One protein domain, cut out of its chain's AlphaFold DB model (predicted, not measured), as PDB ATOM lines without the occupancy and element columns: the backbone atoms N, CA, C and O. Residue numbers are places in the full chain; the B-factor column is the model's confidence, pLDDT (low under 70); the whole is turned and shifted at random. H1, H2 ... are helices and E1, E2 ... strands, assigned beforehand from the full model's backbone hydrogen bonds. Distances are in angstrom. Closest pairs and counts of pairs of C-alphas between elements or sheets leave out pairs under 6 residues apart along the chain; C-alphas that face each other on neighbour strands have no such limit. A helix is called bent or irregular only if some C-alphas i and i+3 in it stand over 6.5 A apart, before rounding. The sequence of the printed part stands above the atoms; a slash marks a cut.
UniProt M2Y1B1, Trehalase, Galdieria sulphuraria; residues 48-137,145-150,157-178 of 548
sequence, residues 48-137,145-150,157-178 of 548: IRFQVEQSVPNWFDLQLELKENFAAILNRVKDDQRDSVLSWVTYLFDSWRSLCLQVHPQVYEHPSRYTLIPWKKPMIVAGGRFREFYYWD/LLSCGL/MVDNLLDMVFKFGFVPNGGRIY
ATOM      1  N   ILE A  48     -33.398 -42.069  37.396       93.00
ATOM      2  CA  ILE A  48     -34.570 -41.278  37.011       93.00
ATOM      3  C   ILE A  48     -35.014 -40.426  38.194       93.00
ATOM      4  O   ILE A  48     -34.762 -40.764  39.353       93.00
ATOM      5  N   ARG A  49     -35.695 -39.315  37.908       90.88
ATOM      6  CA  ARG A  49     -36.270 -38.472  38.960       90.88
ATOM      7  C   ARG A  49     -37.377 -39.228  39.680       90.88
ATOM      8  O   ARG A  49     -38.272 -39.784  39.040       90.88
ATOM      9  N   PHE A  50     -37.312 -39.224  41.002       88.56
ATOM     10  CA  PHE A  50     -38.371 -39.755  41.841       88.56
ATOM     11  C   PHE A  50     -39.460 -38.694  42.027       88.56
ATOM     12  O   PHE A  50     -39.158 -37.529  42.287       88.56
ATOM     13  N   GLN A  51     -40.725 -39.082  41.871       84.31
ATOM     14  CA  GLN A  51     -41.864 -38.185  42.083       84.31
ATOM     15  C   GLN A  51     -42.176 -38.140  43.581       84.31
ATOM     16  O   GLN A  51     -42.950 -38.955  44.082       84.31
ATOM     17  N   VAL A  52     -41.530 -37.222  44.303       78.56
ATOM     18  CA  VAL A  52     -41.617 -37.140  45.771       78.56
ATOM     19  C   VAL A  52     -43.070 -36.988  46.237       78.56
ATOM     20  O   VAL A  52     -43.467 -37.593  47.227       78.56
ATOM     21  N   GLU A  53     -43.896 -36.272  45.478       70.94
ATOM     22  CA  GLU A  53     -45.309 -36.007  45.765       70.94
ATOM     23  C   GLU A  53     -46.188 -37.259  45.728       70.94
ATOM     24  O   GLU A  53     -47.241 -37.292  46.356       70.94
ATOM     25  N   GLN A  54     -45.777 -38.295  44.994       65.25
ATOM     26  CA  GLN A  54     -46.535 -39.545  44.908       65.25
ATOM     27  C   GLN A  54     -46.268 -40.470  46.100       65.25
ATOM     28  O   GLN A  54     -47.018 -41.417  46.318       65.25
ATOM     29  N   SER A  55     -45.193 -40.233  46.855       61.12
ATOM     30  CA  SER A  55     -44.746 -41.110  47.950       61.12
ATOM     31  C   SER A  55     -44.616 -40.406  49.298       61.12
ATOM     32  O   SER A  55     -44.489 -41.077  50.317       61.12
ATOM     33  N   VAL A  56     -44.695 -39.074  49.318       67.56
ATOM     34  CA  VAL A  56     -44.916 -38.254  50.511       67.56
ATOM     35  C   VAL A  56     -46.344 -37.703  50.402       67.56
ATOM     36  O   VAL A  56     -46.531 -36.656  49.780       67.56
ATOM     37  N   PRO A  57     -47.361 -38.397  50.962       59.06
ATOM     38  CA  PRO A  57     -48.782 -38.102  50.724       59.06
ATOM     39  C   PRO A  57     -49.199 -36.664  51.061       59.06
ATOM     40  O   PRO A  57     -50.187 -36.172  50.529       59.06
ATOM     41  N   ASN A  58     -48.405 -35.980  51.890       70.25
ATOM     42  CA  ASN A  58     -48.693 -34.662  52.441       70.25
ATOM     43  C   ASN A  58     -47.717 -33.587  51.934       70.25
ATOM     44  O   ASN A  58     -47.491 -32.602  52.622       70.25
ATOM     45  N   TRP A  59     -47.081 -33.747  50.763       78.31
ATOM     46  CA  TRP A  59     -46.090 -32.765  50.284       78.31
ATOM     47  C   TRP A  59     -46.630 -31.321  50.257       78.31
ATOM     48  O   TRP A  59     -45.950 -30.392  50.695       78.31
ATOM     49  N   PHE A  60     -47.855 -31.123  49.758       78.62
ATOM     50  CA  PHE A  60     -48.484 -29.799  49.724       78.62
ATOM     51  C   PHE A  60     -48.839 -29.289  51.124       78.62
ATOM     52  O   PHE A  60     -48.664 -28.102  51.387       78.62
ATOM     53  N   ASP A  61     -49.260 -30.170  52.030       80.19
ATOM     54  CA  ASP A  61     -49.540 -29.800  53.419       80.19
ATOM     55  C   ASP A  61     -48.249 -29.397  54.144       80.19
ATOM     56  O   ASP A  61     -48.196 -28.336  54.757       80.19
ATOM     57  N   LEU A  62     -47.156 -30.144  53.956       79.81
ATOM     58  CA  LEU A  62     -45.831 -29.795  54.479       79.81
ATOM     59  C   LEU A  62     -45.356 -28.432  53.965       79.81
ATOM     60  O   LEU A  62     -44.745 -27.666  54.712       79.81
ATOM     61  N   GLN A  63     -45.656 -28.102  52.705       79.38
ATOM     62  CA  GLN A  63     -45.359 -26.787  52.141       79.38
ATOM     63  C   GLN A  63     -46.157 -25.671  52.837       79.38
ATOM     64  O   GLN A  63     -45.614 -24.590  53.076       79.38
ATOM     65  N   LEU A  64     -47.421 -25.924  53.196       79.94
ATOM     66  CA  LEU A  64     -48.252 -24.996  53.973       79.94
ATOM     67  C   LEU A  64     -47.743 -24.853  55.417       79.94
ATOM     68  O   LEU A  64     -47.703 -23.740  55.949       79.94
ATOM     69  N   GLU A  65     -47.269 -25.947  56.011       86.56
ATOM     70  CA  GLU A  65     -46.692 -26.000  57.358       86.56
ATOM     71  C   GLU A  65     -45.304 -25.346  57.457       86.56
ATOM     72  O   GLU A  65     -44.819 -25.111  58.563       86.56
ATOM     73  N   LEU A  66     -44.638 -24.996  56.346       87.56
ATOM     74  CA  LEU A  66     -43.330 -24.318  56.389       87.56
ATOM     75  C   LEU A  66     -43.375 -23.030  57.223       87.56
ATOM     76  O   LEU A  66     -42.425 -22.733  57.946       87.56
ATOM     77  N   LYS A  67     -44.484 -22.282  57.180       88.62
ATOM     78  CA  LYS A  67     -44.649 -21.080  58.013       88.62
ATOM     79  C   LYS A  67     -44.577 -21.397  59.507       88.62
ATOM     80  O   LYS A  67     -43.998 -20.622  60.261       88.62
ATOM     81  N   GLU A  68     -45.141 -22.526  59.922       88.75
ATOM     82  CA  GLU A  68     -45.161 -22.965  61.317       88.75
ATOM     83  C   GLU A  68     -43.818 -23.585  61.714       88.75
ATOM     84  O   GLU A  68     -43.210 -23.173  62.703       88.75
ATOM     85  N   ASN A  69     -43.289 -24.487  60.882       87.81
ATOM     86  CA  ASN A  69     -41.993 -25.142  61.076       87.81
ATOM     87  C   ASN A  69     -40.831 -24.141  61.209       87.81
ATOM     88  O   ASN A  69     -39.877 -24.394  61.945       87.81
ATOM     89  N   PHE A  70     -40.921 -22.996  60.525       94.94
ATOM     90  CA  PHE A  70     -39.916 -21.930  60.545       94.94
ATOM     91  C   PHE A  70     -40.397 -20.659  61.264       94.94
ATOM     92  O   PHE A  70     -39.763 -19.606  61.161       94.94
ATOM     93  N   ALA A  71     -41.473 -20.738  62.057       94.12
ATOM     94  CA  ALA A  71     -42.024 -19.590  62.781       94.12
ATOM     95  C   ALA A  71     -40.982 -18.906  63.682       94.12
ATOM     96  O   ALA A  71     -40.967 -17.682  63.803       94.12
ATOM     97  N   ALA A  72     -40.065 -19.682  64.274       94.50
ATOM     98  CA  ALA A  72     -39.020 -19.165  65.153       94.50
ATOM     99  C   ALA A  72     -38.125 -18.112  64.472       94.50
ATOM    100  O   ALA A  72     -37.766 -17.123  65.111       94.50
ATOM    101  N   ILE A  73     -37.788 -18.291  63.187       96.19
ATOM    102  CA  ILE A  73     -37.021 -17.294  62.429       96.19
ATOM    103  C   ILE A  73     -37.936 -16.240  61.794       96.19
ATOM    104  O   ILE A  73     -37.630 -15.051  61.863       96.19
ATOM    105  N   LEU A  74     -39.099 -16.635  61.264       95.00
ATOM    106  CA  LEU A  74     -40.041 -15.721  60.599       95.00
ATOM    107  C   LEU A  74     -40.622 -14.653  61.544       95.00
ATOM    108  O   LEU A  74     -40.932 -13.543  61.107       95.00
ATOM    109  N   ASN A  75     -40.728 -14.955  62.838       94.75
ATOM    110  CA  ASN A  75     -41.169 -14.003  63.861       94.75
ATOM    111  C   ASN A  75     -40.058 -13.039  64.315       94.75
ATOM    112  O   ASN A  75     -40.348 -12.051  64.983       94.75
ATOM    113  N   ARG A  76     -38.789 -13.316  63.979       95.00
ATOM    114  CA  ARG A  76     -37.630 -12.476  64.339       95.00
ATOM    115  C   ARG A  76     -37.216 -11.509  63.234       95.00
ATOM    116  O   ARG A  76     -36.499 -10.546  63.512       95.00
ATOM    117  N   VAL A  77     -37.595 -11.787  61.990       94.25
ATOM    118  CA  VAL A  77     -37.314 -10.916  60.842       94.25
ATOM    119  C   VAL A  77     -38.343  -9.791  60.753       94.25
ATOM    120  O   VAL A  77     -39.473  -9.928  61.226       94.25
ATOM    121  N   LYS A  78     -37.941  -8.664  60.154       92.19
ATOM    122  CA  LYS A  78     -38.834  -7.522  59.915       92.19
ATOM    123  C   LYS A  78     -39.978  -7.924  58.978       92.19
ATOM    124  O   LYS A  78     -39.798  -8.789  58.118       92.19
ATOM    125  N   ASP A  79     -41.138  -7.287  59.129       90.31
ATOM    126  CA  ASP A  79     -42.340  -7.632  58.356       90.31
ATOM    127  C   ASP A  79     -42.127  -7.499  56.838       90.31
ATOM    128  O   ASP A  79     -42.606  -8.341  56.085       90.31
ATOM    129  N   ASP A  80     -41.346  -6.510  56.392       91.69
ATOM    130  CA  ASP A  80     -41.001  -6.281  54.982       91.69
ATOM    131  C   ASP A  80     -40.032  -7.327  54.398       91.69
ATOM    132  O   ASP A  80     -39.927  -7.447  53.180       91.69
ATOM    133  N   GLN A  81     -39.355  -8.107  55.248       92.75
ATOM    134  CA  GLN A  81     -38.425  -9.170  54.841       92.75
ATOM    135  C   GLN A  81     -39.006 -10.579  55.009       92.75
ATOM    136  O   GLN A  81     -38.466 -11.541  54.454       92.75
ATOM    137  N   ARG A  82     -40.110 -10.728  55.755       93.75
ATOM    138  CA  ARG A  82     -40.702 -12.034  56.087       93.75
ATOM    139  C   ARG A  82     -41.050 -12.848  54.841       93.75
ATOM    140  O   ARG A  82     -40.744 -14.038  54.798       93.75
ATOM    141  N   ASP A  83     -41.623 -12.210  53.824       93.94
ATOM    142  CA  ASP A  83     -42.002 -12.882  52.577       93.94
ATOM    143  C   ASP A  83     -40.784 -13.341  51.763       93.94
ATOM    144  O   ASP A  83     -40.814 -14.417  51.164       93.94
ATOM    145  N   SER A  84     -39.686 -12.577  51.783       95.62
ATOM    146  CA  SER A  84     -38.440 -12.958  51.105       95.62
ATOM    147  C   SER A  84     -37.782 -14.166  51.779       95.62
ATOM    148  O   SER A  84     -37.405 -15.131  51.112       95.62
ATOM    149  N   VAL A  85     -37.722 -14.172  53.115       96.38
ATOM    150  CA  VAL A  85     -37.188 -15.308  53.886       96.38
ATOM    151  C   VAL A  85     -38.057 -16.551  53.711       96.38
ATOM    152  O   VAL A  85     -37.527 -17.642  53.507       96.38
ATOM    153  N   LEU A  86     -39.384 -16.403  53.730       95.31
ATOM    154  CA  LEU A  86     -40.287 -17.515  53.449       95.31
ATOM    155  C   LEU A  86     -40.093 -18.047  52.022       95.31
ATOM    156  O   LEU A  86     -40.015 -19.258  51.842       95.31
ATOM    157  N   SER A  87     -39.940 -17.165  51.031       96.00
ATOM    158  CA  SER A  87     -39.671 -17.557  49.638       96.00
ATOM    159  C   SER A  87     -38.364 -18.340  49.507       96.00
ATOM    160  O   SER A  87     -38.304 -19.321  48.765       96.00
ATOM    161  N   TRP A  88     -37.332 -17.959  50.264       97.31
ATOM    162  CA  TRP A  88     -36.082 -18.710  50.324       97.31
ATOM    163  C   TRP A  88     -36.275 -20.100  50.934       97.31
ATOM    164  O   TRP A  88     -35.848 -21.092  50.346       97.31
ATOM    165  N   VAL A  89     -36.971 -20.203  52.071       96.94
ATOM    166  CA  VAL A  89     -37.292 -21.496  52.704       96.94
ATOM    167  C   VAL A  89     -38.082 -22.394  51.749       96.94
ATOM    168  O   VAL A  89     -37.761 -23.573  51.613       96.94
ATOM    169  N   THR A  90     -39.069 -21.843  51.038       95.12
ATOM    170  CA  THR A  90     -39.837 -22.578  50.025       95.12
ATOM    171  C   THR A  90     -38.950 -23.048  48.874       95.12
ATOM    172  O   THR A  90     -39.035 -24.212  48.493       95.12
ATOM    173  N   TYR A  91     -38.041 -22.204  48.374       95.94
ATOM    174  CA  TYR A  91     -37.061 -22.603  47.361       95.94
ATOM    175  C   TYR A  91     -36.190 -23.780  47.831       95.94
ATOM    176  O   TYR A  91     -35.992 -24.745  47.089       95.94
ATOM    177  N   LEU A  92     -35.687 -23.729  49.070       95.94
ATOM    178  CA  LEU A  92     -34.871 -24.803  49.640       95.94
ATOM    179  C   LEU A  92     -35.676 -26.101  49.779       95.94
ATOM    180  O   LEU A  92     -35.168 -27.166  49.435       95.94
ATOM    181  N   PHE A  93     -36.927 -26.023  50.225       94.12
ATOM    182  CA  PHE A  93     -37.826 -27.174  50.304       94.12
ATOM    183  C   PHE A  93     -38.098 -27.792  48.923       94.12
ATOM    184  O   PHE A  93     -37.934 -28.998  48.732       94.12
ATOM    185  N   ASP A  94     -38.434 -26.966  47.930       92.19
ATOM    186  CA  ASP A  94     -38.727 -27.422  46.570       92.19
ATOM    187  C   ASP A  94     -37.501 -28.024  45.871       92.19
ATOM    188  O   ASP A  94     -37.640 -28.903  45.016       92.19
ATOM    189  N   SER A  95     -36.289 -27.619  46.266       93.25
ATOM    190  CA  SER A  95     -35.048 -28.178  45.726       93.25
ATOM    191  C   SER A  95     -34.939 -29.696  45.926       93.25
ATOM    192  O   SER A  95     -34.405 -30.381  45.046       93.25
ATOM    193  N   TRP A  96     -35.522 -30.252  47.000       93.31
ATOM    194  CA  TRP A  96     -35.499 -31.693  47.266       93.31
ATOM    195  C   TRP A  96     -36.154 -32.504  46.147       93.31
ATOM    196  O   TRP A  96     -35.654 -33.572  45.806       93.31
ATOM    197  N   ARG A  97     -37.190 -31.966  45.487       89.75
ATOM    198  CA  ARG A  97     -37.821 -32.591  44.308       89.75
ATOM    199  C   ARG A  97     -36.822 -32.801  43.177       89.75
ATOM    200  O   ARG A  97     -36.810 -33.837  42.520       89.75
ATOM    201  N   SER A  98     -35.977 -31.801  42.941       88.88
ATOM    202  CA  SER A  98     -35.000 -31.827  41.850       88.88
ATOM    203  C   SER A  98     -33.800 -32.731  42.134       88.88
ATOM    204  O   SER A  98     -33.185 -33.233  41.193       88.88
ATOM    205  N   LEU A  99     -33.494 -32.947  43.416       93.31
ATOM    206  CA  LEU A  99     -32.360 -33.741  43.886       93.31
ATOM    207  C   LEU A  99     -32.734 -35.195  44.212       93.31
ATOM    208  O   LEU A  99     -31.840 -36.005  44.447       93.31
ATOM    209  N   CYS A 100     -34.025 -35.539  44.233       93.88
ATOM    210  CA  CYS A 100     -34.493 -36.882  44.560       93.88
ATOM    211  C   CYS A 100     -34.435 -37.818  43.349       93.88
ATOM    212  O   CYS A 100     -35.179 -37.666  42.373       93.88
ATOM    213  N   LEU A 101     -33.554 -38.813  43.425       93.56
ATOM    214  CA  LEU A 101     -33.323 -39.799  42.379       93.56
ATOM    215  C   LEU A 101     -33.693 -41.208  42.846       93.56
ATOM    216  O   LEU A 101     -33.567 -41.571  44.015       93.56
ATOM    217  N   GLN A 102     -34.086 -42.033  41.882       93.81
ATOM    218  CA  GLN A 102     -34.206 -43.480  42.019       93.81
ATOM    219  C   GLN A 102     -33.418 -44.166  40.899       93.81
ATOM    220  O   GLN A 102     -33.188 -43.590  39.833       93.81
ATOM    221  N   VAL A 103     -32.999 -45.404  41.141       95.19
ATOM    222  CA  VAL A 103     -32.244 -46.195  40.163       95.19
ATOM    223  C   VAL A 103     -33.139 -46.582  38.985       95.19
ATOM    224  O   VAL A 103     -34.265 -47.040  39.180       95.19
ATOM    225  N   HIS A 104     -32.641 -46.419  37.757       95.38
ATOM    226  CA  HIS A 104     -33.364 -46.830  36.556       95.38
ATOM    227  C   HIS A 104     -33.513 -48.371  36.521       95.38
ATOM    228  O   HIS A 104     -32.523 -49.068  36.753       95.38
ATOM    229  N   PRO A 105     -34.690 -48.943  36.173       95.25
ATOM    230  CA  PRO A 105     -34.924 -50.398  36.183       95.25
ATOM    231  C   PRO A 105     -33.866 -51.235  35.444       95.25
ATOM    232  O   PRO A 105     -33.427 -52.270  35.934       95.25
ATOM    233  N   GLN A 106     -33.372 -50.728  34.312       95.06
ATOM    234  CA  GLN A 106     -32.313 -51.363  33.511       95.06
ATOM    235  C   GLN A 106     -31.003 -51.632  34.274       95.06
ATOM    236  O   GLN A 106     -30.266 -52.543  33.905       95.06
ATOM    237  N   VAL A 107     -30.706 -50.883  35.341       95.94
ATOM    238  CA  VAL A 107     -29.528 -51.140  36.189       95.94
ATOM    239  C   VAL A 107     -29.681 -52.460  36.949       95.94
ATOM    240  O   VAL A 107     -28.696 -53.158  37.172       95.94
ATOM    241  N   TYR A 108     -30.909 -52.833  37.320       95.56
ATOM    242  CA  TYR A 108     -31.195 -54.114  37.968       95.56
ATOM    243  C   TYR A 108     -31.185 -55.280  36.981       95.56
ATOM    244  O   TYR A 108     -30.726 -56.366  37.328       95.56
ATOM    245  N   GLU A 109     -31.675 -55.059  35.760       95.31
ATOM    246  CA  GLU A 109     -31.732 -56.081  34.708       95.31
ATOM    247  C   GLU A 109     -30.343 -56.393  34.126       95.31
ATOM    248  O   GLU A 109     -30.020 -57.554  33.867       95.31
ATOM    249  N   HIS A 110     -29.497 -55.370  33.959       94.81
ATOM    250  CA  HIS A 110     -28.191 -55.483  33.303       94.81
ATOM    251  C   HIS A 110     -27.056 -54.813  34.100       94.81
ATOM    252  O   HIS A 110     -26.357 -53.951  33.563       94.81
ATOM    253  N   PRO A 111     -26.808 -55.200  35.367       93.25
ATOM    254  CA  PRO A 111     -25.900 -54.480  36.267       93.25
ATOM    255  C   PRO A 111     -24.458 -54.371  35.757       93.25
ATOM    256  O   PRO A 111     -23.778 -53.395  36.053       93.25
ATOM    257  N   SER A 112     -23.986 -55.325  34.945       94.25
ATOM    258  CA  SER A 112     -22.641 -55.302  34.352       94.25
ATOM    259  C   SER A 112     -22.410 -54.139  33.379       94.25
ATOM    260  O   SER A 112     -21.261 -53.801  33.102       94.25
ATOM    261  N   ARG A 113     -23.477 -53.515  32.864       95.19
ATOM    262  CA  ARG A 113     -23.408 -52.381  31.928       95.19
ATOM    263  C   ARG A 113     -23.273 -51.028  32.625       95.19
ATOM    264  O   ARG A 113     -23.088 -50.013  31.953       95.19
ATOM    265  N   TYR A 114     -23.375 -50.995  33.951       95.81
ATOM    266  CA  TYR A 114     -23.453 -49.768  34.730       95.81
ATOM    267  C   TYR A 114     -22.355 -49.713  35.783       95.81
ATOM    268  O   TYR A 114     -21.994 -50.711  36.399       95.81
ATOM    269  N   THR A 115     -21.853 -48.506  36.033       95.56
ATOM    270  CA  THR A 115     -20.996 -48.254  37.193       95.56
ATOM    271  C   THR A 115     -21.805 -47.945  38.449       95.56
ATOM    272  O   THR A 115     -21.245 -48.007  39.538       95.56
ATOM    273  N   LEU A 116     -23.095 -47.608  38.321       96.50
ATOM    274  CA  LEU A 116     -23.985 -47.316  39.443       96.50
ATOM    275  C   LEU A 116     -24.222 -48.576  40.281       96.50
ATOM    276  O   LEU A 116     -24.603 -49.621  39.757       96.50
ATOM    277  N   ILE A 117     -24.031 -48.467  41.592       95.94
ATOM    278  CA  ILE A 117     -24.418 -49.510  42.538       95.94
ATOM    279  C   ILE A 117     -25.921 -49.352  42.797       95.94
ATOM    280  O   ILE A 117     -26.332 -48.296  43.275       95.94
ATOM    281  N   PRO A 118     -26.754 -50.369  42.523       94.06
ATOM    282  CA  PRO A 118     -28.194 -50.242  42.707       94.06
ATOM    283  C   PRO A 118     -28.569 -50.111  44.193       94.06
ATOM    284  O   PRO A 118     -28.119 -50.906  45.024       94.06
ATOM    285  N   TRP A 119     -29.437 -49.144  44.503       93.62
ATOM    286  CA  TRP A 119     -30.072 -48.919  45.804       93.62
ATOM    287  C   TRP A 119     -31.600 -48.908  45.647       93.62
ATOM    288  O   TRP A 119     -32.122 -48.459  44.627       93.62
ATOM    289  N   LYS A 120     -32.329 -49.409  46.649       93.44
ATOM    290  CA  LYS A 120     -33.742 -49.804  46.491       93.44
ATOM    291  C   LYS A 120     -34.733 -48.650  46.624       93.44
ATOM    292  O   LYS A 120     -35.781 -48.677  45.988       93.44
ATOM    293  N   LYS A 121     -34.432 -47.684  47.490       94.25
ATOM    294  CA  LYS A 121     -35.344 -46.599  47.892       94.25
ATOM    295  C   LYS A 121     -34.892 -45.252  47.316       94.25
ATOM    296  O   LYS A 121     -33.730 -45.151  46.945       94.25
ATOM    297  N   PRO A 122     -35.722 -44.206  47.226       93.25
ATOM    298  CA  PRO A 122     -35.250 -42.903  46.751       93.25
ATOM    299  C   PRO A 122     -34.051 -42.369  47.559       93.25
ATOM    300  O   PRO A 122     -33.936 -42.608  48.760       93.25
ATOM    301  N   MET A 123     -33.156 -41.639  46.888       93.75
ATOM    302  CA  MET A 123     -32.005 -40.955  47.488       93.75
ATOM    303  C   MET A 123     -31.990 -39.493  47.049       93.75
ATOM    304  O   MET A 123     -32.148 -39.202  45.864       93.75
ATOM    305  N   ILE A 124     -31.732 -38.577  47.980       94.81
ATOM    306  CA  ILE A 124     -31.353 -37.206  47.631       94.81
ATOM    307  C   ILE A 124     -29.852 -37.178  47.323       94.81
ATOM    308  O   ILE A 124     -29.044 -37.623  48.138       94.81
ATOM    309  N   VAL A 125     -29.476 -36.642  46.161       93.88
ATOM    310  CA  VAL A 125     -28.068 -36.443  45.778       93.88
ATOM    311  C   VAL A 125     -27.595 -35.017  46.064       93.88
ATOM    312  O   VAL A 125     -28.396 -34.107  46.272       93.88
ATOM    313  N   ALA A 126     -26.280 -34.806  46.035       89.75
ATOM    314  CA  ALA A 126     -25.676 -33.492  46.237       89.75
ATOM    315  C   ALA A 126     -26.101 -32.458  45.172       89.75
ATOM    316  O   ALA A 126     -26.369 -31.311  45.515       89.75
ATOM    317  N   GLY A 127     -26.223 -32.852  43.900       85.12
ATOM    318  CA  GLY A 127     -26.672 -31.981  42.806       85.12
ATOM    319  C   GLY A 127     -25.570 -31.583  41.816       85.12
ATOM    320  O   GLY A 127     -24.378 -31.815  42.023       85.12
ATOM    321  N   GLY A 128     -25.973 -31.008  40.679       81.25
ATOM    322  CA  GLY A 128     -25.058 -30.665  39.586       81.25
ATOM    323  C   GLY A 128     -24.478 -31.905  38.893       81.25
ATOM    324  O   GLY A 128     -25.216 -32.726  38.344       81.25
ATOM    325  N   ARG A 129     -23.146 -32.036  38.877       79.94
ATOM    326  CA  ARG A 129     -22.451 -33.202  38.296       79.94
ATOM    327  C   ARG A 129     -22.598 -34.487  39.118       79.94
ATOM    328  O   ARG A 129     -22.368 -35.553  38.559       79.94
ATOM    329  N   PHE A 130     -22.943 -34.382  40.401       82.75
ATOM    330  CA  PHE A 130     -23.012 -35.498  41.343       82.75
ATOM    331  C   PHE A 130     -24.371 -36.196  41.236       82.75
ATOM    332  O   PHE A 130     -25.395 -35.635  41.629       82.75
ATOM    333  N   ARG A 131     -24.380 -37.394  40.639       86.00
ATOM    334  CA  ARG A 131     -25.600 -38.124  40.220       86.00
ATOM    335  C   ARG A 131     -25.828 -39.420  40.993       86.00
ATOM    336  O   ARG A 131     -26.731 -40.190  40.684       86.00
ATOM    337  N   GLU A 132     -25.007 -39.646  41.998       92.19
ATOM    338  CA  GLU A 132     -25.103 -40.734  42.954       92.19
ATOM    339  C   GLU A 132     -25.184 -40.140  44.358       92.19
ATOM    340  O   GLU A 132     -24.907 -38.954  44.569       92.19
ATOM    341  N   PHE A 133     -25.575 -40.962  45.328       94.88
ATOM    342  CA  PHE A 133     -25.409 -40.566  46.717       94.88
ATOM    343  C   PHE A 133     -23.921 -40.394  47.035       94.88
ATOM    344  O   PHE A 133     -23.093 -41.135  46.501       94.88
ATOM    345  N   TYR A 134     -23.622 -39.464  47.939       97.31
ATOM    346  CA  TYR A 134     -22.330 -39.333  48.609       97.31
ATOM    347  C   TYR A 134     -22.549 -39.520  50.105       97.31
ATOM    348  O   TYR A 134     -23.563 -39.072  50.655       97.31
ATOM    349  N   TYR A 135     -21.648 -40.253  50.749       98.44
ATOM    350  CA  TYR A 135     -21.876 -40.753  52.097       98.44
ATOM    351  C   TYR A 135     -22.019 -39.619  53.118       98.44
ATOM    352  O   TYR A 135     -23.087 -39.464  53.711       98.44
ATOM    353  N   TRP A 136     -20.987 -38.804  53.327       98.38
ATOM    354  CA  TRP A 136     -21.030 -37.804  54.402       98.38
ATOM    355  C   TRP A 136     -21.979 -36.628  54.093       98.38
ATOM    356  O   TRP A 136     -22.621 -36.112  55.009       98.38
ATOM    357  N   ASP A 137     -22.174 -36.271  52.815       98.12
ATOM    358  CA  ASP A 137     -23.168 -35.294  52.348       98.12
ATOM    359  C   ASP A 137     -24.579 -35.655  52.824       98.12
ATOM    360  O   ASP A 137     -25.359 -34.785  53.227       98.12
ATOM    361  N   LEU A 145     -33.948 -32.535  55.500       96.12
ATOM    362  CA  LEU A 145     -35.191 -33.278  55.283       96.12
ATOM    363  C   LEU A 145     -36.044 -33.338  56.554       96.12
ATOM    364  O   LEU A 145     -37.230 -33.010  56.518       96.12
ATOM    365  N   LEU A 146     -35.434 -33.677  57.691       95.81
ATOM    366  CA  LEU A 146     -36.115 -33.695  58.987       95.81
ATOM    367  C   LEU A 146     -36.595 -32.299  59.399       95.81
ATOM    368  O   LEU A 146     -37.695 -32.157  59.928       95.81
ATOM    369  N   SER A 147     -35.831 -31.253  59.064       95.56
ATOM    370  CA  SER A 147     -36.246 -29.863  59.289       95.56
ATOM    371  C   SER A 147     -37.445 -29.438  58.435       95.56
ATOM    372  O   SER A 147     -38.079 -28.428  58.728       95.56
ATOM    373  N   CYS A 148     -37.797 -30.215  57.414       93.12
ATOM    374  CA  CYS A 148     -38.977 -30.022  56.576       93.12
ATOM    375  C   CYS A 148     -40.096 -31.043  56.852       93.12
ATOM    376  O   CYS A 148     -41.064 -31.075  56.103       93.12
ATOM    377  N   GLY A 149     -39.964 -31.901  57.872       90.88
ATOM    378  CA  GLY A 149     -40.942 -32.958  58.162       90.88
ATOM    379  C   GLY A 149     -40.876 -34.172  57.221       90.88
ATOM    380  O   GLY A 149     -41.737 -35.045  57.280       90.88
ATOM    381  N   LEU A 150     -39.848 -34.282  56.373       92.00
ATOM    382  CA  LEU A 150     -39.683 -35.366  55.394       92.00
ATOM    383  C   LEU A 150     -39.042 -36.622  56.023       92.00
ATOM    384  O   LEU A 150     -38.034 -37.137  55.532       92.00
ATOM    385  N   MET A 157     -33.244 -43.019  52.971       97.81
ATOM    386  CA  MET A 157     -31.822 -42.781  52.734       97.81
ATOM    387  C   MET A 157     -30.941 -43.584  53.695       97.81
ATOM    388  O   MET A 157     -30.013 -44.257  53.249       97.81
ATOM    389  N   VAL A 158     -31.240 -43.574  54.997       98.56
ATOM    390  CA  VAL A 158     -30.464 -44.340  55.990       98.56
ATOM    391  C   VAL A 158     -30.548 -45.844  55.743       98.56
ATOM    392  O   VAL A 158     -29.526 -46.524  55.811       98.56
ATOM    393  N   ASP A 159     -31.717 -46.368  55.378       98.31
ATOM    394  CA  ASP A 159     -31.870 -47.783  55.033       98.31
ATOM    395  C   ASP A 159     -31.040 -48.183  53.805       98.31
ATOM    396  O   ASP A 159     -30.435 -49.257  53.797       98.31
ATOM    397  N   ASN A 160     -30.960 -47.322  52.784       98.38
ATOM    398  CA  ASN A 160     -30.086 -47.555  51.633       98.38
ATOM    399  C   ASN A 160     -28.602 -47.584  52.040       98.38
ATOM    400  O   ASN A 160     -27.851 -48.420  51.538       98.38
ATOM    401  N   LEU A 161     -28.165 -46.704  52.946       98.75
ATOM    402  CA  LEU A 161     -26.781 -46.694  53.433       98.75
ATOM    403  C   LEU A 161     -26.480 -47.918  54.314       98.75
ATOM    404  O   LEU A 161     -25.427 -48.534  54.157       98.75
ATOM    405  N   LEU A 162     -27.423 -48.345  55.159       98.81
ATOM    406  CA  LEU A 162     -27.325 -49.609  55.896       98.81
ATOM    407  C   LEU A 162     -27.203 -50.803  54.938       98.81
ATOM    408  O   LEU A 162     -26.376 -51.684  55.165       98.81
ATOM    409  N   ASP A 163     -27.963 -50.822  53.837       98.62
ATOM    410  CA  ASP A 163     -27.833 -51.839  52.783       98.62
ATOM    411  C   ASP A 163     -26.415 -51.871  52.183       98.62
ATOM    412  O   ASP A 163     -25.890 -52.960  51.923       98.62
ATOM    413  N   MET A 164     -25.764 -50.713  52.011       98.56
ATOM    414  CA  MET A 164     -24.365 -50.654  51.567       98.56
ATOM    415  C   MET A 164     -23.424 -51.285  52.593       98.56
ATOM    416  O   MET A 164     -22.588 -52.106  52.216       98.56
ATOM    417  N   VAL A 165     -23.606 -50.999  53.885       98.75
ATOM    418  CA  VAL A 165     -22.806 -51.620  54.953       98.75
ATOM    419  C   VAL A 165     -23.022 -53.133  55.005       98.75
ATOM    420  O   VAL A 165     -22.063 -53.908  55.071       98.75
ATOM    421  N   PHE A 166     -24.264 -53.607  54.902       98.69
ATOM    422  CA  PHE A 166     -24.527 -55.045  54.869       98.69
ATOM    423  C   PHE A 166     -23.877 -55.719  53.658       98.69
ATOM    424  O   PHE A 166     -23.339 -56.817  53.810       98.69
ATOM    425  N   LYS A 167     -23.846 -55.052  52.501       98.06
ATOM    426  CA  LYS A 167     -23.279 -55.595  51.263       98.06
ATOM    427  C   LYS A 167     -21.750 -55.535  51.196       98.06
ATOM    428  O   LYS A 167     -21.140 -56.502  50.751       98.06
ATOM    429  N   PHE A 168     -21.136 -54.435  51.626       98.31
ATOM    430  CA  PHE A 168     -19.708 -54.158  51.411       98.31
ATOM    431  C   PHE A 168     -18.885 -54.059  52.702       98.31
ATOM    432  O   PHE A 168     -17.661 -54.059  52.647       98.31
ATOM    433  N   GLY A 169     -19.538 -54.006  53.866       98.25
ATOM    434  CA  GLY A 169     -18.902 -53.814  55.174       98.25
ATOM    435  C   GLY A 169     -18.725 -52.353  55.584       98.25
ATOM    436  O   GLY A 169     -18.401 -52.087  56.731       98.25
ATOM    437  N   PHE A 170     -18.979 -51.414  54.678       98.50
ATOM    438  CA  PHE A 170     -18.885 -49.974  54.897       98.50
ATOM    439  C   PHE A 170     -19.780 -49.251  53.889       98.50
ATOM    440  O   PHE A 170     -20.227 -49.857  52.910       98.50
ATOM    441  N   VAL A 171     -20.021 -47.958  54.096       98.75
ATOM    442  CA  VAL A 171     -20.631 -47.115  53.064       98.75
ATOM    443  C   VAL A 171     -19.533 -46.599  52.117       98.75
ATOM    444  O   VAL A 171     -18.610 -45.916  52.577       98.75
ATOM    445  N   PRO A 172     -19.580 -46.905  50.807       98.50
ATOM    446  CA  PRO A 172     -18.632 -46.361  49.833       98.50
ATOM    447  C   PRO A 172     -18.724 -44.837  49.735       98.50
ATOM    448  O   PRO A 172     -19.774 -44.273  50.029       98.50
ATOM    449  N   ASN A 173     -17.656 -44.183  49.261       97.94
ATOM    450  CA  ASN A 173     -17.627 -42.727  49.032       97.94
ATOM    451  C   ASN A 173     -18.905 -42.220  48.338       97.94
ATOM    452  O   ASN A 173     -19.575 -41.319  48.839       97.94
ATOM    453  N   GLY A 174     -19.287 -42.890  47.251       96.56
ATOM    454  CA  GLY A 174     -20.587 -42.720  46.621       96.56
ATOM    455  C   GLY A 174     -21.091 -43.993  45.950       96.56
ATOM    456  O   GLY A 174     -20.419 -45.027  45.937       96.56
ATOM    457  N   GLY A 175     -22.281 -43.921  45.357       95.88
ATOM    458  CA  GLY A 175     -23.006 -45.062  44.779       95.88
ATOM    459  C   GLY A 175     -22.445 -45.637  43.472       95.88
ATOM    460  O   GLY A 175     -23.222 -45.943  42.569       95.88
ATOM    461  N   ARG A 176     -21.121 -45.783  43.332       96.25
ATOM    462  CA  ARG A 176     -20.447 -46.260  42.110       96.25
ATOM    463  C   ARG A 176     -19.413 -47.341  42.407       96.25
ATOM    464  O   ARG A 176     -18.711 -47.280  43.411       96.25
ATOM    465  N   ILE A 177     -19.246 -48.303  41.499       96.06
ATOM    466  CA  ILE A 177     -18.316 -49.433  41.680       96.06
ATOM    467  C   ILE A 177     -16.855 -48.995  41.853       96.06
ATOM    468  O   ILE A 177     -16.105 -49.632  42.585       96.06
ATOM    469  N   TYR A 178     -16.448 -47.881  41.238       94.81
ATOM    470  CA  TYR A 178     -15.091 -47.339  41.367       94.81
ATOM    471  C   TYR A 178     -14.836 -46.642  42.717       94.81
ATOM    472  O   TYR A 178     -13.704 -46.246  42.997       94.81
TER     473      TYR A 178
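This is residues 48 to 137, 145 to 150 and 157 to 178 of the 548 residues of the protein "Trehalase" of Galdieria sulphuraria (UniProt M2Y1B1). A loose rod is built along one long helix, H4, with strand E1 and short helix H5 following it lengthwise. H2 packs on one side of H4; toward the other end, the unnamed stretch 110 to 137 folds back past E1, and H6 lies apart from the other helices. The printed part has 118 residues, mostly helix, in the order H1, H2, H3, H4, E1, H5, H6. The radius of gyration of the C-alphas is 17.5 A, and the spans are 57 by 26 by 25 A.

H4, residues 79 to 99, touches H2, residues 59 to 69, with residues 86 to 93 alone; the closest C-alphas, of Lys 67 and Leu 86, are 7.3 A apart. They run opposite ways at a steep tilt of 38 degrees, only just past shallow. H3, residues 71 to 74, only just touches H4, with 3 pairs of C-alphas within 8 A, the closest those of Leu 74 and Arg 82 at 5.9 A. H1, residues 52 to 55, is close to H4 but not clearly touching, at 6.1 A between the C-alphas of Val 52 and Arg 97. E1, residues 100 to 103, pairs with no named strand, but its residues 101 to 102 pair antiparallel with 48 to 49, and 100 to 101 with 123 to 124. H5, residues 105 to 109, and H6, residues 157 to 168, are apart. In H5 and H6 every O i to N i+4 pair is within hydrogen-bond range, in H2 5 of 7 and in H4 12 of 17; H1 and H3 are too short for one.

H4 spans 31.5 A from C-alpha 79 at (-42.340, -7.632, 58.356); it is irregular, with C-alphas 80 and 83 7.1 A apart. H2 spans 13.8 A and is only just irregular, with C-alphas 64 and 67 6.7 A apart. E1 spans 10.5 A. H6 spans 16.7 A and ends at C-alpha 168, (-19.708, -54.158, 51.411).

The farthest C-alphas, of Asp 79 and Ser 112, are 56.9 A apart. Residues 138 to 144 and 151 to 156 are not printed, with gaps of 12.5 A and 11.1 A between C-alphas. The links printed whole are tight; H5 to H6 runs across the cut. Residues 54 to 57 have pLDDT under 70.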